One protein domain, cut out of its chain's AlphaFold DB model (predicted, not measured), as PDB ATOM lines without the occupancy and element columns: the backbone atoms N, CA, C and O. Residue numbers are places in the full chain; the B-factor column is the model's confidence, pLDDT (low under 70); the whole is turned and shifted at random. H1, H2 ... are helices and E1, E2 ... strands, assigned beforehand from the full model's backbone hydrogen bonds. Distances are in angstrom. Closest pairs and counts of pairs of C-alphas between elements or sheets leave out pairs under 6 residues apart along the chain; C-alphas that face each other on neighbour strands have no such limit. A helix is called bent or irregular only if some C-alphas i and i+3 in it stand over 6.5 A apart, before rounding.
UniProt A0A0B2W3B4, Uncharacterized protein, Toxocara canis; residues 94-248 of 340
ATOM      1  N   VAL A  94     105.539 110.064 102.920       88.19
ATOM      2  CA  VAL A  94     106.177 108.757 102.660       88.19
ATOM      3  C   VAL A  94     105.264 107.585 103.048       88.19
ATOM      4  O   VAL A  94     105.195 106.580 102.334       88.19
ATOM      5  N   MET A  95     104.549 107.689 104.171       90.75
ATOM      6  CA  MET A  95     103.629 106.641 104.624       90.75
ATOM      7  C   MET A  95     102.384 106.543 103.742       90.75
ATOM      8  O   MET A  95     101.989 105.432 103.379       90.75
ATOM      9  N   ASP A  96     101.799 107.678 103.364       93.31
ATOM     10  CA  ASP A  96     100.642 107.729 102.470       93.31
ATOM     11  C   ASP A  96     101.002 107.166 101.089       93.31
ATOM     12  O   ASP A  96     100.254 106.364 100.519       93.31
ATOM     13  N   GLU A  97     102.203 107.477 100.596       92.06
ATOM     14  CA  GLU A  97     102.701 106.937  99.337       92.06
ATOM     15  C   GLU A  97     102.904 105.423  99.384       92.06
ATOM     16  O   GLU A  97     102.495 104.691  98.476       92.06
ATOM     17  N   ARG A  98     103.489 104.922 100.475       93.75
ATOM     18  CA  ARG A  98     103.649 103.484 100.697       93.75
ATOM     19  C   ARG A  98     102.299 102.769 100.714       93.75
ATOM     20  O   ARG A  98     102.166 101.698 100.118       93.75
ATOM     21  N   LEU A  99     101.296 103.345 101.380       95.38
ATOM     22  CA  LEU A  99      99.942 102.789 101.429       95.38
ATOM     23  C   LEU A  99      99.285 102.784 100.046       95.38
ATOM     24  O   LEU A  99      98.676 101.778  99.677       95.38
ATOM     25  N   ARG A 100      99.461 103.850  99.257       95.75
ATOM     26  CA  ARG A 100      98.975 103.935  97.873       95.75
ATOM     27  C   ARG A 100      99.610 102.869  96.981       95.75
ATOM     28  O   ARG A 100      98.888 102.135  96.307       95.75
ATOM     29  N   LYS A 101     100.939 102.731  97.017       95.50
ATOM     30  CA  LYS A 101     101.687 101.705  96.268       95.50
ATOM     31  C   LYS A 101     101.258 100.287  96.656       95.50
ATOM     32  O   LYS A 101     101.012  99.460  95.779       95.50
ATOM     33  N   ARG A 102     101.102 100.020  97.958       97.19
ATOM     34  CA  ARG A 102     100.592  98.740  98.473       97.19
ATOM     35  C   ARG A 102      99.176  98.451  97.972       97.19
ATOM     36  O   ARG A 102      98.916  97.347  97.504       97.19
ATOM     37  N   ALA A 103      98.269  99.423  98.047       96.94
ATOM     38  CA  ALA A 103      96.893  99.256  97.582       96.94
ATOM     39  C   ALA A 103      96.822  98.986  96.070       96.94
ATOM     40  O   ALA A 103      96.059  98.123  95.646       96.94
ATOM     41  N   TYR A 104      97.649  99.671  95.274       96.19
ATOM     42  CA  TYR A 104      97.737  99.458  93.830       96.19
ATOM     43  C   TYR A 104      98.116  98.014  93.478       96.19
ATOM     44  O   TYR A 104      97.360  97.336  92.784       96.19
ATOM     45  N   ILE A 105      99.254  97.518  93.982       97.19
ATOM     46  CA  ILE A 105      99.766  96.204  93.564       97.19
ATOM     47  C   ILE A 105      98.927  95.036  94.098       97.19
ATOM     48  O   ILE A 105      98.847  93.988  93.464       97.19
ATOM     49  N   LEU A 106      98.262  95.205  95.244       96.19
ATOM     50  CA  LEU A 106      97.340  94.196  95.775       96.19
ATOM     51  C   LEU A 106      95.965  94.241  95.096       96.19
ATOM     52  O   LEU A 106      95.267  93.230  95.075       96.19
ATOM     53  N   GLY A 107      95.571  95.397  94.554       95.62
ATOM     54  CA  GLY A 107      94.275  95.612  93.904       95.62
ATOM     55  C   GLY A 107      94.255  95.350  92.396       95.62
ATOM     56  O   GLY A 107      93.174  95.266  91.819       95.62
ATOM     57  N   ILE A 108      95.417  95.228  91.752       95.38
ATOM     58  CA  ILE A 108      95.517  94.994  90.307       95.38
ATOM     59  C   ILE A 108      94.942  93.627  89.912       95.38
ATOM     60  O   ILE A 108      95.109  92.646  90.643       95.38
ATOM     61  N   SER A 109      94.288  93.537  88.749       94.25
ATOM     62  CA  SER A 109      93.732  92.280  88.226       94.25
ATOM     63  C   SER A 109      94.809  91.332  87.683       94.25
ATOM     64  O   SER A 109      95.916  91.755  87.368       94.25
ATOM     65  N   ASP A 110      94.492  90.040  87.552       92.94
ATOM     66  CA  ASP A 110      95.407  89.039  86.968       92.94
ATOM     67  C   ASP A 110      95.779  89.378  85.519       92.94
ATOM     68  O   ASP A 110      96.943  89.280  85.132       92.94
ATOM     69  N   SER A 111      94.792  89.841  84.747       90.19
ATOM     70  CA  SER A 111      94.950  90.281  83.359       90.19
ATOM     71  C   SER A 111      95.885  91.474  83.211       90.19
ATOM     72  O   SER A 111      96.600  91.569  82.223       90.19
ATOM     73  N   GLU A 112      95.892  92.391  84.176       91.25
ATOM     74  CA  GLU A 112      96.813  93.526  84.162       91.25
ATOM     75  C   GLU A 112      98.179  93.132  84.728       91.25
ATOM     76  O   GLU A 112      99.204  93.530  84.183       91.25
ATOM     77  N   LEU A 113      98.208  92.313  85.784       93.81
ATOM     78  CA  LEU A 113      99.439  91.869  86.435       93.81
ATOM     79  C   LEU A 113     100.351  91.105  85.470       93.81
ATOM     80  O   LEU A 113     101.555  91.340  85.457       93.81
ATOM     81  N   GLN A 114      99.786  90.236  84.626       93.12
ATOM     82  CA  GLN A 114     100.557  89.476  83.637       93.12
ATOM     83  C   GLN A 114     101.172  90.338  82.519       93.12
ATOM     84  O   GLN A 114     102.040  89.845  81.801       93.12
ATOM     85  N   LEU A 115     100.722  91.591  82.365       92.81
ATOM     86  CA  LEU A 115     101.199  92.554  81.364       92.81
ATOM     87  C   LEU A 115     102.220  93.551  81.934       92.81
ATOM     88  O   LEU A 115     102.749  94.380  81.197       92.81
ATOM     89  N   LEU A 116     102.499  93.500  83.238       95.12
ATOM     90  CA  LEU A 116     103.517  94.344  83.855       95.12
ATOM     91  C   LEU A 116     104.899  93.674  83.790       95.12
ATOM     92  O   LEU A 116     104.999  92.473  84.052       95.12
ATOM     93  N   PRO A 117     105.977  94.432  83.504       96.62
ATOM     94  CA  PRO A 117     107.346  93.946  83.627       96.62
ATOM     95  C   PRO A 117     107.634  93.442  85.041       96.62
ATOM     96  O   PRO A 117     107.268  94.101  86.021       96.62
ATOM     97  N   VAL A 118     108.335  92.316  85.160       96.56
ATOM     98  CA  VAL A 118     108.635  91.691  86.460       96.56
ATOM     99  C   VAL A 118     109.368  92.660  87.393       96.56
ATOM    100  O   VAL A 118     108.963  92.835  88.539       96.56
ATOM    101  N   ILE A 119     110.363  93.390  86.890       96.56
ATOM    102  CA  ILE A 119     111.138  94.363  87.673       96.56
ATOM    103  C   ILE A 119     110.292  95.543  88.172       96.56
ATOM    104  O   ILE A 119     110.569  96.117  89.225       96.56
ATOM    105  N   PHE A 120     109.225  95.899  87.450       97.38
ATOM    106  CA  PHE A 120     108.274  96.906  87.917       97.38
ATOM    107  C   PHE A 120     107.438  96.368  89.080       97.38
ATOM    108  O   PHE A 120     107.238  97.082  90.058       97.38
ATOM    109  N   ILE A 121     107.006  95.107  89.021       97.50
ATOM    110  CA  ILE A 121     106.274  94.446  90.113       97.50
ATOM    111  C   ILE A 121     107.155  94.330  91.368       97.50
ATOM    112  O   ILE A 121     106.719  94.676  92.467       97.50
ATOM    113  N   GLU A 122     108.413  93.920  91.207       96.88
ATOM    114  CA  GLU A 122     109.380  93.790  92.305       96.88
ATOM    115  C   GLU A 122     109.666  95.124  93.007       96.88
ATOM    116  O   GLU A 122     109.905  95.157  94.217       96.88
ATOM    117  N   SER A 123     109.556  96.250  92.292       95.75
ATOM    118  CA  SER A 123     109.728  97.585  92.882       95.75
ATOM    119  C   SER A 123     108.736  97.884  94.019       95.75
ATOM    120  O   SER A 123     109.016  98.717  94.886       95.75
ATOM    121  N   PHE A 124     107.604  97.170  94.078       97.00
ATOM    122  CA  PHE A 124     106.603  97.313  95.135       97.00
ATOM    123  C   PHE A 124     106.921  96.506  96.400       97.00
ATOM    124  O   PHE A 124     106.261  96.719  97.417       97.00
ATOM    125  N   TYR A 125     107.918  95.613  96.400       97.00
ATOM    126  CA  TYR A 125     108.178  94.707  97.530       97.00
ATOM    127  C   TYR A 125     108.490  95.444  98.837       97.00
ATOM    128  O   TYR A 125     108.070  95.012  99.907       97.00
ATOM    129  N   SER A 126     109.136  96.610  98.764       95.25
ATOM    130  CA  SER A 126     109.388  97.477  99.927       95.25
ATOM    131  C   SER A 126     108.100  97.981 100.602       95.25
ATOM    132  O   SER A 126     108.078  98.298 101.797       95.25
ATOM    133  N   CYS A 127     106.996  98.030  99.853       96.50
ATOM    134  CA  CYS A 127     105.693  98.475 100.329       96.50
ATOM    135  C   CYS A 127     104.858  97.338 100.939       96.50
ATOM    136  O   CYS A 127     103.826  97.621 101.546       96.50
ATOM    137  N   LEU A 128     105.303  96.084 100.823       97.38
ATOM    138  CA  LEU A 128     104.558  94.890 101.215       97.38
ATOM    139  C   LEU A 128     105.108  94.258 102.500       97.38
ATOM    140  O   LEU A 128     106.281  94.392 102.847       97.38
ATOM    141  N   SER A 129     104.243  93.555 103.225       97.56
ATOM    142  CA  SER A 129     104.660  92.639 104.289       97.56
ATOM    143  C   SER A 129     105.188  91.320 103.702       97.56
ATOM    144  O   SER A 129     104.816  90.959 102.584       97.56
ATOM    145  N   PRO A 130     105.990  90.537 104.449       97.56
ATOM    146  CA  PRO A 130     106.510  89.262 103.950       97.56
ATOM    147  C   PRO A 130     105.422  88.295 103.458       97.56
ATOM    148  O   PRO A 130     105.596  87.643 102.436       97.56
ATOM    149  N   GLY A 131     104.276  88.234 104.146       98.19
ATOM    150  CA  GLY A 131     103.152  87.390 103.727       98.19
ATOM    151  C   GLY A 131     102.504  87.847 102.416       98.19
ATOM    152  O   GLY A 131     102.068  87.017 101.625       98.19
ATOM    153  N   GLU A 132     102.477  89.154 102.157       98.25
ATOM    154  CA  GLU A 132     101.952  89.714 100.907       98.25
ATOM    155  C   GLU A 132     102.907  89.507  99.736       98.25
ATOM    156  O   GLU A 132     102.441  89.218  98.638       98.25
ATOM    157  N   VAL A 133     104.221  89.595  99.971       98.25
ATOM    158  CA  VAL A 133     105.231  89.243  98.960       98.25
ATOM    159  C   VAL A 133     105.060  87.785  98.547       98.25
ATOM    160  O   VAL A 133     104.899  87.512  97.365       98.25
ATOM    161  N   VAL A 134     104.974  86.859  99.510       98.12
ATOM    162  CA  VAL A 134     104.751  85.430  99.219       98.12
ATOM    163  C   VAL A 134     103.447  85.209  98.448       98.12
ATOM    164  O   VAL A 134     103.408  84.427  97.501       98.12
ATOM    165  N   HIS A 135     102.368  85.906  98.820       97.25
ATOM    166  CA  HIS A 135     101.099  85.804  98.102       97.25
ATOM    167  C   HIS A 135     101.202  86.312  96.655       97.25
ATOM    168  O   HIS A 135     100.695  85.665  95.738       97.25
ATOM    169  N   LEU A 136     101.880  87.443  96.440       97.62
ATOM    170  CA  LEU A 136     102.118  88.004  95.113       97.62
ATOM    171  C   LEU A 136     103.008  87.084  94.266       97.62
ATOM    172  O   LEU A 136     102.675  86.816  93.118       97.62
ATOM    173  N   GLU A 137     104.081  86.530  94.829       97.25
ATOM    174  CA  GLU A 137     104.953  85.570  94.140       97.25
ATOM    175  C   GLU A 137     104.208  84.294  93.743       97.25
ATOM    176  O   GLU A 137     104.364  83.819  92.616       97.25
ATOM    177  N   GLN A 138     103.345  83.767  94.618       96.44
ATOM    178  CA  GLN A 138     102.496  82.624  94.283       96.44
ATOM    179  C   GLN A 138     101.551  82.963  93.127       96.44
ATOM    180  O   GLN A 138     101.410  82.181  92.189       96.44
ATOM    181  N   ARG A 139     100.938  84.150  93.165       96.12
ATOM    182  CA  ARG A 139     100.057  84.636  92.100       96.12
ATOM    183  C   ARG A 139     100.799  84.755  90.766       96.12
ATOM    184  O   ARG A 139     100.280  84.315  89.744       96.12
ATOM    185  N   LEU A 140     102.030  85.270  90.764       95.44
ATOM    186  CA  LEU A 140     102.881  85.329  89.570       95.44
ATOM    187  C   LEU A 140     103.250  83.931  89.056       95.44
ATOM    188  O   LEU A 140     103.212  83.701  87.848       95.44
ATOM    189  N   CYS A 141     103.569  82.986  89.944       94.94
ATOM    190  CA  CYS A 141     103.828  81.594  89.568       94.94
ATOM    191  C   CYS A 141     102.608  80.956  88.893       94.94
ATOM    192  O   CYS A 141     102.730  80.369  87.817       94.94
ATOM    193  N   ASP A 142     101.427  81.115  89.489       95.00
ATOM    194  CA  ASP A 142     100.177  80.594  88.942       95.00
ATOM    195  C   ASP A 142      99.888  81.182  87.557       95.00
ATOM    196  O   ASP A 142      99.514  80.441  86.643       95.00
ATOM    197  N   LEU A 143     100.106  82.489  87.378       93.25
ATOM    198  CA  LEU A 143      99.952  83.158  86.087       93.25
ATOM    199  C   LEU A 143     100.935  82.620  85.050       93.25
ATOM    200  O   LEU A 143     100.495  82.267  83.962       93.25
ATOM    201  N   LYS A 144     102.222  82.449  85.386       91.88
ATOM    202  CA  LYS A 144     103.216  81.850  84.473       91.88
ATOM    203  C   LYS A 144     102.776  80.472  83.961       91.88
ATOM    204  O   LYS A 144     102.998  80.159  82.802       91.88
ATOM    205  N   THR A 145     102.110  79.657  84.787       89.19
ATOM    206  CA  THR A 145     101.644  78.317  84.365       89.19
ATOM    207  C   THR A 145     100.372  78.310  83.516       89.19
ATOM    208  O   THR A 145     100.100  77.324  82.835       89.19
ATOM    209  N   LYS A 146      99.565  79.373  83.583       88.19
ATOM    210  CA  LYS A 146      98.250  79.468  82.923       88.19
ATOM    211  C   LYS A 146      98.232  80.481  81.780       88.19
ATOM    212  O   LYS A 146      97.215  80.593  81.094       88.19
ATOM    213  N   CYS A 147      99.307  81.247  81.614       82.50
ATOM    214  CA  CYS A 147      99.367  82.322  80.645       82.50
ATOM    215  C   CYS A 147      99.251  81.745  79.236       82.50
ATOM    216  O   CYS A 147      99.989  80.846  78.840       82.50
ATOM    217  N   THR A 148      98.287  82.272  78.493       78.31
ATOM    218  CA  THR A 148      98.183  82.058  77.056       78.31
ATOM    219  C   THR A 148      98.326  83.434  76.423       78.31
ATOM    220  O   THR A 148      97.477  84.296  76.672       78.31
ATOM    221  N   PRO A 149      99.420  83.694  75.690       69.38
ATOM    222  CA  PRO A 149      99.681  85.021  75.162       69.38
ATOM    223  C   PRO A 149      98.561  85.423  74.198       69.38
ATOM    224  O   PRO A 149      98.375  84.835  73.132       69.38
ATOM    225  N   ASN A 150      97.789  86.442  74.572       79.38
ATOM    226  CA  ASN A 150      96.852  87.075  73.660       79.38
ATOM    227  C   ASN A 150      97.590  88.183  72.900       79.38
ATOM    228  O   ASN A 150      97.942  89.211  73.477       79.38
ATOM    229  N   LYS A 151      97.789  87.993  71.591       76.44
ATOM    230  CA  LYS A 151      98.500  88.957  70.733       76.44
ATOM    231  C   LYS A 151      97.871  90.352  70.734       76.44
ATOM    232  O   LYS A 151      98.594  91.339  70.628       76.44
ATOM    233  N   GLU A 152      96.552  90.458  70.898       77.50
ATOM    234  CA  GLU A 152      95.891  91.761  71.040       77.50
ATOM    235  C   GLU A 152      96.302  92.456  72.343       77.50
ATOM    236  O   GLU A 152      96.487  93.671  72.368       77.50
ATOM    237  N   GLU A 153      96.506  91.703  73.424       75.12
ATOM    238  CA  GLU A 153      96.944  92.258  74.705       75.12
ATOM    239  C   GLU A 153      98.423  92.608  74.721       75.12
ATOM    240  O   GLU A 153      98.780  93.640  75.272       75.12
ATOM    241  N   LEU A 154      99.260  91.820  74.048       76.19
ATOM    242  CA  LEU A 154     100.679  92.131  73.853       76.19
ATOM    243  C   LEU A 154     100.895  93.404  73.031       76.19
ATOM    244  O   LEU A 154     101.897  94.093  73.193       76.19
ATOM    245  N   SER A 155      99.937  93.747  72.164       68.75
ATOM    246  CA  SER A 155      99.968  95.011  71.424       68.75
ATOM    247  C   SER A 155      99.632  96.230  72.293       68.75
ATOM    248  O   SER A 155      99.870  97.371  71.876       68.75
ATOM    249  N   LYS A 156      99.081  96.022  73.499       72.56
ATOM    250  CA  LYS A 156      98.802  97.115  74.434       72.56
ATOM    251  C   LYS A 156     100.131  97.692  74.916       72.56
ATOM    252  O   LYS A 156     101.052  96.978  75.296       72.56
ATOM    253  N   ARG A 157     100.220  99.022  74.909       77.62
ATOM    254  CA  ARG A 157     101.369  99.727  75.481       77.62
ATOM    255  C   ARG A 157     101.412  99.525  76.990       77.62
ATOM    256  O   ARG A 157     100.369  99.367  77.627       77.62
ATOM    257  N   LEU A 158     102.620  99.601  77.543       88.44
ATOM    258  CA  LEU A 158     102.818  99.681  78.982       88.44
ATOM    259  C   LEU A 158     101.994 100.829  79.570       88.44
ATOM    260  O   LEU A 158     101.733 101.849  78.926       88.44
ATOM    261  N   THR A 159     101.602 100.671  80.831       90.38
ATOM    262  CA  THR A 159     101.030 101.787  81.581       90.38
ATOM    263  C   THR A 159     102.086 102.884  81.734       90.38
ATOM    264  O   THR A 159     103.276 102.594  81.874       90.38
ATOM    265  N   ALA A 160     101.665 104.152  81.751       92.25
ATOM    266  CA  ALA A 160     102.598 105.276  81.883       92.25
ATOM    267  C   ALA A 160     103.546 105.158  83.102       92.25
ATOM    268  O   ALA A 160     104.736 105.432  82.940       92.25
ATOM    269  N   PRO A 161     103.098 104.699  84.293       92.88
ATOM    270  CA  PRO A 161     104.002 104.472  85.423       92.88
ATOM    271  C   PRO A 161     105.070 103.408  85.144       92.88
ATOM    272  O   PRO A 161     106.239 103.624  85.453       92.88
ATOM    273  N   SER A 162     104.688 102.286  84.530       94.25
ATOM    274  CA  SER A 162     105.613 101.197  84.205       94.25
ATOM    275  C   SER A 162     106.628 101.611  83.137       94.25
ATOM    276  O   SER A 162     107.824 101.360  83.275       94.25
ATOM    277  N   GLU A 163     106.171 102.320  82.107       95.50
ATOM    278  CA  GLU A 163     107.024 102.844  81.041       95.50
ATOM    279  C   GLU A 163     108.044 103.860  81.581       95.50
ATOM    280  O   GLU A 163     109.238 103.771  81.290       95.50
ATOM    281  N   ASN A 164     107.596 104.797  82.423       96.06
ATOM    282  CA  ASN A 164     108.476 105.784  83.053       96.06
ATOM    283  C   ASN A 164     109.490 105.131  83.997       96.06
ATOM    284  O   ASN A 164     110.655 105.528  84.011       96.06
ATOM    285  N   PHE A 165     109.072 104.103  84.738       96.00
ATOM    286  CA  PHE A 165     109.975 103.314  85.563       96.00
ATOM    287  C   PHE A 165     111.082 102.671  84.719       96.00
ATOM    288  O   PHE A 165     112.261 102.891  84.996       96.00
ATOM    289  N   LEU A 166     110.733 101.973  83.633       96.12
ATOM    290  CA  LEU A 166     111.719 101.355  82.743       96.12
ATOM    291  C   LEU A 166     112.673 102.375  82.096       96.12
ATOM    292  O   LEU A 166     113.860 102.083  81.956       96.12
ATOM    293  N   ARG A 167     112.200 103.580  81.751       96.00
ATOM    294  CA  ARG A 167     113.068 104.671  81.260       96.00
ATOM    295  C   ARG A 167     114.071 105.154  82.303       96.00
ATOM    296  O   ARG A 167     115.178 105.558  81.948       96.00
ATOM    297  N   SER A 168     113.666 105.171  83.573       94.50
ATOM    298  CA  SER A 168     114.525 105.604  84.680       94.50
ATOM    299  C   SER A 168     115.575 104.555  85.054       94.50
ATOM    300  O   SER A 168     116.657 104.915  85.517       94.50
ATOM    301  N   LEU A 169     115.291 103.274  84.801       92.75
ATOM    302  CA  LEU A 169     116.223 102.184  85.061       92.75
ATOM    303  C   LEU A 169     117.412 102.233  84.103       92.75
ATOM    304  O   LEU A 169     117.245 102.283  82.884       92.75
ATOM    305  N   ARG A 170     118.617 102.163  84.676       91.44
ATOM    306  CA  ARG A 170     119.897 102.094  83.965       91.44
ATOM    307  C   ARG A 170     120.577 100.760  84.277       91.44
ATOM    308  O   ARG A 170     121.219 100.647  85.323       91.44
ATOM    309  N   PRO A 171     120.390  99.737  83.425       89.06
ATOM    310  CA  PRO A 171     121.074  98.461  83.572       89.06
ATOM    311  C   PRO A 171     122.595  98.652  83.569       89.06
ATOM    312  O   PRO A 171     123.123  99.515  82.874       89.06
ATOM    313  N   GLN A 172     123.313  97.822  84.329       89.62
ATOM    314  CA  GLN A 172     124.786  97.801  84.331       89.62
ATOM    315  C   GLN A 172     125.351  96.918  83.209       89.62
ATOM    316  O   GLN A 172     126.422  96.341  83.348       89.62
ATOM    317  N   PHE A 173     124.592  96.771  82.129       90.44
ATOM    318  CA  PHE A 173     124.927  95.980  80.957       90.44
ATOM    319  C   PHE A 173     124.250  96.604  79.739       90.44
ATOM    320  O   PHE A 173     123.346  97.434  79.870       90.44
ATOM    321  N   SER A 174     124.650  96.169  78.553       91.38
ATOM    322  CA  SER A 174     123.920  96.408  77.311       91.38
ATOM    323  C   SER A 174     123.581  95.104  76.617       91.38
ATOM    324  O   SER A 174     124.232  94.083  76.809       91.38
ATOM    325  N   ILE A 175     122.548  95.142  75.788       91.38
ATOM    326  CA  ILE A 175     122.174  94.029  74.923       91.38
ATOM    327  C   ILE A 175     122.404  94.435  73.482       91.38
ATOM    328  O   ILE A 175     122.067  95.552  73.075       91.38
ATOM    329  N   ARG A 176     122.950  93.502  72.705       90.00
ATOM    330  CA  ARG A 176     123.144  93.642  71.262       90.00
ATOM    331  C   ARG A 176     122.560  92.434  70.539       90.00
ATOM    332  O   ARG A 176     122.567  91.335  71.088       90.00
ATOM    333  N   ASN A 177     122.074  92.641  69.314       90.44
ATOM    334  CA  ASN A 177     121.475  91.599  68.468       90.44
ATOM    335  C   ASN A 177     122.155  91.439  67.090       90.44
ATOM    336  O   ASN A 177     121.732  90.599  66.303       90.44
ATOM    337  N   GLU A 178     123.224  92.192  66.802       85.44
ATOM    338  CA  GLU A 178     123.883  92.264  65.482       85.44
ATOM    339  C   GLU A 178     124.331  90.899  64.920       85.44
ATOM    340  O   GLU A 178     124.409  90.734  63.707       85.44
ATOM    341  N   ASN A 179     124.611  89.920  65.790       82.56
ATOM    342  CA  ASN A 179     124.966  88.540  65.431       82.56
ATOM    343  C   ASN A 179     124.242  87.521  66.329       82.56
ATOM    344  O   ASN A 179     124.813  86.505  66.730       82.56
ATOM    345  N   GLY A 180     122.993  87.823  66.678       83.81
ATOM    346  CA  GLY A 180     122.278  87.158  67.760       83.81
ATOM    347  C   GLY A 180     122.438  87.889  69.090       83.81
ATOM    348  O   GLY A 180     123.245  88.811  69.213       83.81
ATOM    349  N   PHE A 181     121.624  87.500  70.066       90.44
ATOM    350  CA  PHE A 181     121.549  88.144  71.370       90.44
ATOM    351  C   PHE A 181     122.737  87.779  72.251       90.44
ATOM    352  O   PHE A 181     123.000  86.603  72.509       90.44
ATOM    353  N   TRP A 182     123.409  88.801  72.765       89.50
ATOM    354  CA  TRP A 182     124.430  88.651  73.794       89.50
ATOM    355  C   TRP A 182     124.454  89.867  74.725       89.50
ATOM    356  O   TRP A 182     123.988  90.954  74.366       89.50
ATOM    357  N   ILE A 183     124.970  89.642  75.933       90.69
ATOM    358  CA  ILE A 183     125.139  90.662  76.967       90.69
ATOM    359  C   ILE A 183     126.539  91.257  76.856       90.69
ATOM    360  O   ILE A 183     127.534  90.536  76.899       90.69
ATOM    361  N   ASP A 184     126.589  92.572  76.712       88.50
ATOM    362  CA  ASP A 184     127.793  93.387  76.767       88.50
ATOM    363  C   ASP A 184     127.923  93.961  78.184       88.50
ATOM    364  O   ASP A 184     127.044  94.690  78.647       88.50
ATOM    365  N   ASP A 185     129.004  93.609  78.879       79.75
ATOM    366  CA  ASP A 185     129.258  94.019  80.267       79.75
ATOM    367  C   ASP A 185     129.707  95.488  80.379       79.75
ATOM    368  O   ASP A 185     129.931  96.006  81.477       79.75
ATOM    369  N   GLU A 186     129.855  96.191  79.252       80.00
ATOM    370  CA  GLU A 186     130.033  97.634  79.269       80.00
ATOM    371  C   GLU A 186     128.758  98.321  79.782       80.00
ATOM    372  O   GLU A 186     127.644  98.071  79.308       80.00
ATOM    373  N   ILE A 187     128.928  99.233  80.751       72.56
ATOM    374  CA  ILE A 187     127.852 100.121  81.206       72.56
ATOM    375  C   ILE A 187     127.468 101.001  80.020       72.56
ATOM    376  O   ILE A 187     128.089 102.034  79.754       72.56
ATOM    377  N   GLY A 188     126.463 100.564  79.276       67.81
ATOM    378  CA  GLY A 188     125.963 101.319  78.149       67.81
ATOM    379  C   GLY A 188     124.940 102.360  78.560       67.81
ATOM    380  O   GLY A 188     124.603 102.567  79.724       67.81
ATOM    381  N   VAL A 189     124.439 103.045  77.540       83.94
ATOM    382  CA  VAL A 189     123.457 104.127  77.672       83.94
ATOM    383  C   VAL A 189     122.012 103.629  77.620       83.94
ATOM    384  O   VAL A 189     121.097 104.448  77.716       83.94
ATOM    385  N   GLN A 190     121.801 102.318  77.463       91.44
ATOM    386  CA  GLN A 190     120.472 101.721  77.382       91.44
ATOM    387  C   GLN A 190     119.714 101.925  78.700       91.44
ATOM    388  O   GLN A 190     120.270 101.841  79.794       91.44
ATOM    389  N   SER A 191     118.435 102.252  78.587       94.62
ATOM    390  CA  SER A 191     117.471 102.163  79.675       94.62
ATOM    391  C   SER A 191     116.850 100.768  79.718       94.62
ATOM    392  O   SER A 191     116.958  99.989  78.768       94.62
ATOM    393  N   GLY A 192     116.138 100.456  80.801       94.69
ATOM    394  CA  GLY A 192     115.335  99.234  80.864       94.69
ATOM    395  C   GLY A 192     114.277  99.162  79.757       94.69
ATOM    396  O   GLY A 192     113.935  98.070  79.307       94.69
ATOM    397  N   LEU A 193     113.794 100.316  79.276       95.44
ATOM    398  CA  LEU A 193     112.856 100.369  78.155       95.44
ATOM    399  C   LEU A 193     113.543 100.013  76.830       95.44
ATOM    400  O   LEU A 193     112.986  99.239  76.062       95.44
ATOM    401  N   ASP A 194     114.767 100.503  76.600       94.44
ATOM    402  CA  ASP A 194     115.542 100.172  75.395       94.44
ATOM    403  C   ASP A 194     115.850  98.670  75.328       94.44
ATOM    404  O   ASP A 194     115.746  98.061  74.264       94.44
ATOM    405  N   VAL A 195     116.178  98.061  76.474       93.94
ATOM    406  CA  VAL A 195     116.360  96.605  76.605       93.94
ATOM    407  C   VAL A 195     115.096  95.861  76.180       93.94
ATOM    408  O   VAL A 195     115.161  94.979  75.323       93.94
ATOM    409  N   ARG A 196     113.942  96.230  76.747       94.50
ATOM    410  CA  ARG A 196     112.653  95.615  76.414       94.50
ATOM    411  C   ARG A 196     112.329  95.767  74.928       94.50
ATOM    412  O   ARG A 196     111.997  94.782  74.273       94.50
ATOM    413  N   ASP A 197     112.439  96.976  74.389       93.88
ATOM    414  CA  ASP A 197     112.067  97.269  73.005       93.88
ATOM    415  C   ASP A 197     112.969  96.538  72.005       93.88
ATOM    416  O   ASP A 197     112.473  96.008  71.007       93.88
ATOM    417  N   LEU A 198     114.271  96.420  72.289       93.88
ATOM    418  CA  LEU A 198     115.196  95.643  71.464       93.88
ATOM    419  C   LEU A 198     114.776  94.169  71.372       93.88
ATOM    420  O   LEU A 198     114.810  93.586  70.293       93.88
ATOM    421  N   ILE A 199     114.351  93.572  72.487       93.06
ATOM    422  CA  ILE A 199     113.898  92.177  72.518       93.06
ATOM    423  C   ILE A 199     112.588  92.035  71.740       93.06
ATOM    424  O   ILE A 199     112.477  91.205  70.843       93.06
ATOM    425  N   LEU A 200     111.589  92.866  72.035       92.06
ATOM    426  CA  LEU A 200     110.259  92.712  71.438       92.06
ATOM    427  C   LEU A 200     110.232  92.991  69.930       92.06
ATOM    428  O   LEU A 200     109.391  92.435  69.225       92.06
ATOM    429  N   THR A 201     111.149  93.818  69.425       91.75
ATOM    430  CA  THR A 201     111.235  94.168  67.995       91.75
ATOM    431  C   THR A 201     112.182  93.283  67.186       91.75
ATOM    432  O   THR A 201     112.184  93.375  65.957       91.75
ATOM    433  N   ALA A 202     112.961  92.418  67.838       92.75
ATOM    434  CA  ALA A 202     113.904  91.541  67.158       92.75
ATOM    435  C   ALA A 202     113.207  90.516  66.261       92.75
ATOM    436  O   ALA A 202     112.078  90.089  66.521       92.75
ATOM    437  N   ALA A 203     113.902  90.089  65.208       92.75
ATOM    438  CA  ALA A 203     113.401  89.055  64.311       92.75
ATOM    439  C   ALA A 203     113.389  87.681  65.002       92.75
ATOM    440  O   ALA A 203     114.201  87.409  65.884       92.75
ATOM    441  N   ASP A 204     112.511  86.774  64.565       93.19
ATOM    442  CA  ASP A 204     112.388  85.439  65.174       93.19
ATOM    443  C   ASP A 204     113.712  84.658  65.152       93.19
ATOM    444  O   ASP A 204     114.075  84.005  66.130       93.19
ATOM    445  N   GLU A 205     114.483  84.776  64.066       92.12
ATOM    446  CA  GLU A 205     115.798  84.136  63.949       92.12
ATOM    447  C   GLU A 205     116.819  84.684  64.954       92.12
ATOM    448  O   GLU A 205     117.640  83.913  65.454       92.12
ATOM    449  N   GLU A 206     116.748  85.981  65.274       92.81
ATOM    450  CA  GLU A 206     117.584  86.622  66.293       92.81
ATOM    451  C   GLU A 206     117.141  86.172  67.684       92.81
ATOM    452  O   GLU A 206     117.959  85.685  68.456       92.81
ATOM    453  N   ILE A 207     115.842  86.237  67.986       92.50
ATOM    454  CA  ILE A 207     115.258  85.768  69.253       92.50
ATOM    455  C   ILE A 207     115.648  84.317  69.555       92.50
ATOM    456  O   ILE A 207     116.021  83.989  70.681       92.50
ATOM    457  N   ALA A 208     115.668  83.454  68.540       94.12
ATOM    458  CA  ALA A 208     116.075  82.057  68.671       94.12
ATOM    459  C   ALA A 208     117.560  81.846  69.033       94.12
ATOM    460  O   ALA A 208     117.978  80.700  69.215       94.12
ATOM    461  N   THR A 209     118.370  82.907  69.108       93.75
ATOM    462  CA  THR A 209     119.765  82.858  69.581       93.75
ATOM    463  C   THR A 209     119.922  83.178  71.068       93.75
ATOM    464  O   THR A 209     121.010  82.971  71.602       93.75
ATOM    465  N   ILE A 210     118.866  83.648  71.747       94.19
ATOM    466  CA  ILE A 210     118.917  83.980  73.176       94.19
ATOM    467  C   ILE A 210     119.308  82.730  73.973       94.19
ATOM    468  O   ILE A 210     118.597  81.723  73.986       94.19
ATOM    469  N   SER A 211     120.453  82.795  74.656       91.94
ATOM    470  CA  SER A 211     120.891  81.738  75.566       91.94
ATOM    471  C   SER A 211     120.062  81.737  76.853       91.94
ATOM    472  O   SER A 211     119.465  82.748  77.220       91.94
ATOM    473  N   GLN A 212     120.068  80.622  77.588       91.75
ATOM    474  CA  GLN A 212     119.390  80.542  78.887       91.75
ATOM    475  C   GLN A 212     119.917  81.588  79.885       91.75
ATOM    476  O   GLN A 212     119.135  82.164  80.640       91.75
ATOM    477  N   ASP A 213     121.223  81.856  79.860       91.75
ATOM    478  CA  ASP A 213     121.857  82.849  80.731       91.75
ATOM    479  C   ASP A 213     121.430  84.271  80.349       91.75
ATOM    480  O   ASP A 213     121.060  85.060  81.214       91.75
ATOM    481  N   THR A 214     121.384  84.571  79.047       92.00
ATOM    482  CA  THR A 214     120.869  85.855  78.544       92.00
ATOM    483  C   THR A 214     119.398  86.018  78.917       92.00
ATOM    484  O   THR A 214     119.011  87.067  79.420       92.00
ATOM    485  N   MET A 215     118.588  84.965  78.755       93.62
ATOM    486  CA  MET A 215     117.175  84.972  79.136       93.62
ATOM    487  C   MET A 215     116.993  85.328  80.617       93.62
ATOM    488  O   MET A 215     116.147  86.151  80.946       93.62
ATOM    489  N   ALA A 216     117.811  84.767  81.511       93.31
ATOM    490  CA  ALA A 216     117.733  85.058  82.942       93.31
ATOM    491  C   ALA A 216     118.063  86.525  83.282       93.31
ATOM    492  O   ALA A 216     117.500  87.076  84.225       93.31
ATOM    493  N   VAL A 217     118.957  87.164  82.518       92.44
ATOM    494  CA  VAL A 217     119.315  88.583  82.695       92.44
ATOM    495  C   VAL A 217     118.204  89.511  82.200       92.44
ATOM    496  O   VAL A 217     117.964  90.556  82.806       92.44
ATOM    497  N   ILE A 218     117.521  89.138  81.116       92.12
ATOM    498  CA  ILE A 218     116.500  89.984  80.481       92.12
ATOM    499  C   ILE A 218     115.085  89.739  80.998       92.12
ATOM    500  O   ILE A 218     114.250  90.632  80.874       92.12
ATOM    501  N   GLU A 219     114.816  88.574  81.601       95.00
ATOM    502  CA  GLU A 219     113.504  88.208  82.151       95.00
ATOM    503  C   GLU A 219     112.879  89.322  83.009       95.00
ATOM    504  O   GLU A 219     111.701  89.617  82.803       95.00
ATOM    505  N   PRO A 220     113.626  90.015  83.895       95.81
ATOM    506  CA  PRO A 220     113.066  91.089  84.711       95.81
ATOM    507  C   PRO A 220     112.452  92.244  83.904       95.81
ATOM    508  O   PRO A 220     111.518  92.890  84.371       95.81
ATOM    509  N   TYR A 221     112.944  92.517  82.695       95.62
ATOM    510  CA  TYR A 221     112.504  93.644  81.860       95.62
ATOM    511  C   TYR A 221     111.239  93.345  81.050       95.62
ATOM    512  O   TYR A 221     110.695  94.242  80.404       95.62
ATOM    513  N   LEU A 222     110.773  92.099  81.089       95.38
ATOM    514  CA  LEU A 222     109.631  91.608  80.336       95.38
ATOM    515  C   LEU A 222     108.488  91.249  81.286       95.38
ATOM    516  O   LEU A 222     108.682  90.954  82.468       95.38
ATOM    517  N   SER A 223     107.272  91.300  80.763       95.44
ATOM    518  CA  SER A 223     106.069  90.792  81.417       95.44
ATOM    519  C   SER A 223     105.912  89.286  81.207       95.44
ATOM    520  O   SER A 223     106.539  88.692  80.329       95.44
ATOM    521  N   ILE A 224     105.042  88.647  81.996       94.69
ATOM    522  CA  ILE A 224     104.758  87.209  81.859       94.69
ATOM    523  C   ILE A 224     104.257  86.891  80.445       94.69
ATOM    524  O   ILE A 224     104.731  85.940  79.830       94.69
ATOM    525  N   ALA A 225     103.334  87.700  79.921       93.19
ATOM    526  CA  ALA A 225     102.775  87.475  78.593       93.19
ATOM    527  C   ALA A 225     103.843  87.587  77.489       93.19
ATOM    528  O   ALA A 225     103.864  86.774  76.568       93.19
ATOM    529  N   GLU A 226     104.745  88.566  77.589       94.75
ATOM    530  CA  GLU A 226     105.845  88.744  76.631       94.75
ATOM    531  C   GLU A 226     106.856  87.599  76.698       94.75
ATOM    532  O   GLU A 226     107.352  87.150  75.668       94.75
ATOM    533  N   LEU A 227     107.150  87.098  77.900       94.12
ATOM    534  CA  LEU A 227     108.045  85.958  78.083       94.12
ATOM    535  C   LEU A 227     107.499  84.695  77.422       94.12
ATOM    536  O   LEU A 227     108.263  83.967  76.788       94.12
ATOM    537  N   GLU A 228     106.198  84.435  77.550       92.94
ATOM    538  CA  GLU A 228     105.567  83.294  76.887       92.94
ATOM    539  C   GLU A 228     105.550  83.451  75.359       92.94
ATOM    540  O   GLU A 228     105.881  82.497  74.658       92.94
ATOM    541  N   ASP A 229     105.281  84.652  74.829       92.69
ATOM    542  CA  ASP A 229     105.382  84.920  73.382       92.69
ATOM    543  C   ASP A 229     106.806  84.688  72.853       92.69
ATOM    544  O   ASP A 229     107.008  84.004  71.849       92.69
ATOM    545  N   ILE A 230     107.824  85.177  73.565       93.06
ATOM    546  CA  ILE A 230     109.227  84.959  73.191       93.06
ATOM    547  C   ILE A 230     109.569  83.464  73.212       93.06
ATOM    548  O   ILE A 230     110.218  82.973  72.286       93.06
ATOM    549  N   ARG A 231     109.121  82.717  74.229       92.94
ATOM    550  CA  ARG A 231     109.330  81.260  74.309       92.94
ATOM    551  C   ARG A 231     108.682  80.533  73.133       92.94
ATOM    552  O   ARG A 231     109.342  79.693  72.518       92.94
ATOM    553  N   GLU A 232     107.449  80.890  72.782       92.81
ATOM    554  CA  GLU A 232     106.743  80.336  71.623       92.81
ATOM    555  C   GLU A 232     107.514  80.615  70.323       92.81
ATOM    556  O   GLU A 232     107.760  79.705  69.528       92.81
ATOM    557  N   ARG A 233     107.986  81.852  70.125       93.31
ATOM    558  CA  ARG A 233     108.776  82.245  68.945       93.31
ATOM    559  C   ARG A 233     110.079  81.450  68.831       93.31
ATOM    560  O   ARG A 233     110.393  80.940  67.753       93.31
ATOM    561  N   ILE A 234     110.809  81.273  69.937       94.69
ATOM    562  CA  ILE A 234     112.020  80.435  69.985       94.69
ATOM    563  C   ILE A 234     111.691  78.989  69.589       94.69
ATOM    564  O   ILE A 234     112.408  78.371  68.792       94.69
ATOM    565  N   GLU A 235     110.608  78.429  70.132       94.75
ATOM    566  CA  GLU A 235     110.196  77.057  69.846       94.75
ATOM    567  C   GLU A 235     109.838  76.862  68.365       94.75
ATOM    568  O   GLU A 235     110.321  75.912  67.735       94.75
ATOM    569  N   LEU A 236     109.072  77.785  67.778       94.88
ATOM    570  CA  LEU A 236     108.665  77.742  66.372       94.88
ATOM    571  C   LEU A 236     109.859  77.768  65.411       94.88
ATOM    572  O   LEU A 236     109.907  76.989  64.448       94.88
ATOM    573  N   VAL A 237     110.863  78.602  65.685       95.56
ATOM    574  CA  VAL A 237     112.103  78.630  64.894       95.56
ATOM    575  C   VAL A 237     112.857  77.308  65.024       95.56
ATOM    576  O   VAL A 237     113.302  76.734  64.027       95.56
ATOM    577  N   ASN A 238     112.955  76.757  66.234       93.38
ATOM    578  CA  ASN A 238     113.632  75.482  66.466       93.38
ATOM    579  C   ASN A 238     112.922  74.294  65.797       93.38
ATOM    580  O   ASN A 238     113.584  73.367  65.319       93.38
ATOM    581  N   ILE A 239     111.589  74.293  65.733       95.31
ATOM    582  CA  ILE A 239     110.817  73.315  64.950       95.31
ATOM    583  C   ILE A 239     111.139  73.467  63.459       95.31
ATOM    584  O   ILE A 239     111.486  72.482  62.803       95.31
ATOM    585  N   SER A 240     111.112  74.695  62.940       93.44
ATOM    586  CA  SER A 240     111.373  74.988  61.525       93.44
ATOM    587  C   SER A 240     112.781  74.561  61.090       93.44
ATOM    588  O   SER A 240     112.945  73.881  60.075       93.44
ATOM    589  N   ARG A 241     113.806  74.857  61.903       93.25
ATOM    590  CA  ARG A 241     115.200  74.436  61.659       93.25
ATOM    591  C   ARG A 241     115.358  72.912  61.666       93.25
ATOM    592  O   ARG A 241     116.145  72.381  60.881       93.25
ATOM    593  N   ARG A 242     114.633  72.191  62.532       92.69
ATOM    594  CA  ARG A 242     114.639  70.715  62.556       92.69
ATOM    595  C   ARG A 242     114.010  70.134  61.289       92.69
ATOM    596  O   ARG A 242     114.637  69.297  60.645       92.69
ATOM    597  N   ALA A 243     112.853  70.649  60.879       92.06
ATOM    598  CA  ALA A 243     112.171  70.207  59.663       92.06
ATOM    599  C   ALA A 243     113.026  70.417  58.396       92.06
ATOM    600  O   ALA A 243     113.076  69.547  57.527       92.06
ATOM    601  N   GLN A 244     113.758  71.532  58.302       88.06
ATOM    602  CA  GLN A 244     114.667  71.794  57.177       88.06
ATOM    603  C   GLN A 244     115.862  70.832  57.137       88.06
ATOM    604  O   GLN A 244     116.233  70.355  56.064       88.06
ATOM    605  N   LYS A 245     116.448  70.514  58.299       85.69
ATOM    606  CA  LYS A 245     117.546  69.539  58.397       85.69
ATOM    607  C   LYS A 245     117.094  68.137  57.985       85.69
ATOM    608  O   LYS A 245     117.836  67.442  57.301       85.69
ATOM    609  N   GLU A 246     115.876  67.740  58.339       77.69
ATOM    610  CA  GLU A 246     115.299  66.450  57.932       77.69
ATOM    611  C   GLU A 246     114.930  66.408  56.439       77.69
ATOM    612  O   GLU A 246     115.091  65.370  55.796       77.69
ATOM    613  N   GLY A 247     114.502  67.536  55.860       61.94
ATOM    614  CA  GLY A 247     114.248  67.671  54.422       61.94
ATOM    615  C   GLY A 247     115.514  67.565  53.563       61.94
ATOM    616  O   GLY A 247     115.485  66.932  52.512       61.94
ATOM    617  N   GLN A 248     116.646  68.103  54.033       57.22
ATOM    618  CA  GLN A 248     117.931  68.017  53.320       57.22
ATOM    619  C   GLN A 248     118.581  66.625  53.366       57.22
ATOM    620  O   GLN A 248     119.377  66.303  52.493       57.22
TER     621      GLN A 248
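AT A GLANCE: This is residues 94 to 248 of the 340 residues of an uncharacterized protein of Toxocara canis (UniProt A0A0B2W3B4). Short helices H3, H6, H7 and H9 pack into a core between two outlying ends: H1 makes one end of an elongated body, and the long helix H10 runs out to the other, where residues 242 to 248 stick out. A small hairpin of strands, E1 and E2, lies beside H7 and H9, and H4 runs the same way as H10, its last turn near the first turn of H10. The printed part has 155 residues, with ten named helices and two named strands in the order H1 to H6, E1, E2, H7 to H10; the class is mostly helix and the two-stranded sheet is antiparallel. The whole is compact, with a radius of gyration of the C-alphas of 17.2 A, and spans 65 by 36 by 26 A.

HOW THE PARTS SIT: H1, residues 94 to 107, and H4, residues 130 to 146, are close but not clearly touching, with closest C-alphas Leu 106 and Leu 136 at 7.8 A and a shallow tilt of 32 degrees, the same way. H2, residues 110 to 113, is close to H4 but not clearly touching, with C-alphas 110 and 143 closest at 7.5 A. H3, residues 118 to 122, only just touches H6, residues 160 to 168, with 3 pairs of C-alphas within 8 A, the closest Phe 120 and Ser 162 at 6.3 A. H6 touches H7, residues 192 to 201, at Leu 166 and Gly 192, closest C-alphas 4.6 A apart; they are about perpendicular at 73 degrees, only just past steep. H9, residues 212 to 221, touches H3 at C-alphas 118 and 220, the closest, 4.8 A. E1, residues 174 to 176, and E2, residues 182 to 184, form an antiparallel hairpin, with N 174 and O 184 within hydrogen-bond range at 2.8 A. H8, residues 204 to 207, touches residues 230 to 237 alone of H10, residues 224 to 248, with C-alphas 204 and 233 closest at 6.1 A. H5, residues 151 to 154, is close to H10 but not clearly touching, with C-alphas 154 and 226 closest at 6.8 A. Every O i to N i+4 pair is within hydrogen-bond range in H1, H3, H4, H6, H7 and H10, against 4 of 6 in H9; H2, H5 and H8 are too short for such a pair.

IN THESE COORDINATES: H1 begins at C-alpha 94, (106.177, 108.757, 102.660), and is 19.8 A long. H4 is 24.6 A long, and H10, 36.8 A, ends at C-alpha 248, (117.931, 68.017, 53.320). H9, 15.1 A, is irregular: C-alphas 217 and 220 are 7.0 A apart.

THE WHOLE: The two C-alphas farthest apart, Met 95 and Gln 248, are 65.8 A apart. The printed part has no cut and no long link. Residues 149, 155, 188 and 247 to 248 have pLDDT under 70.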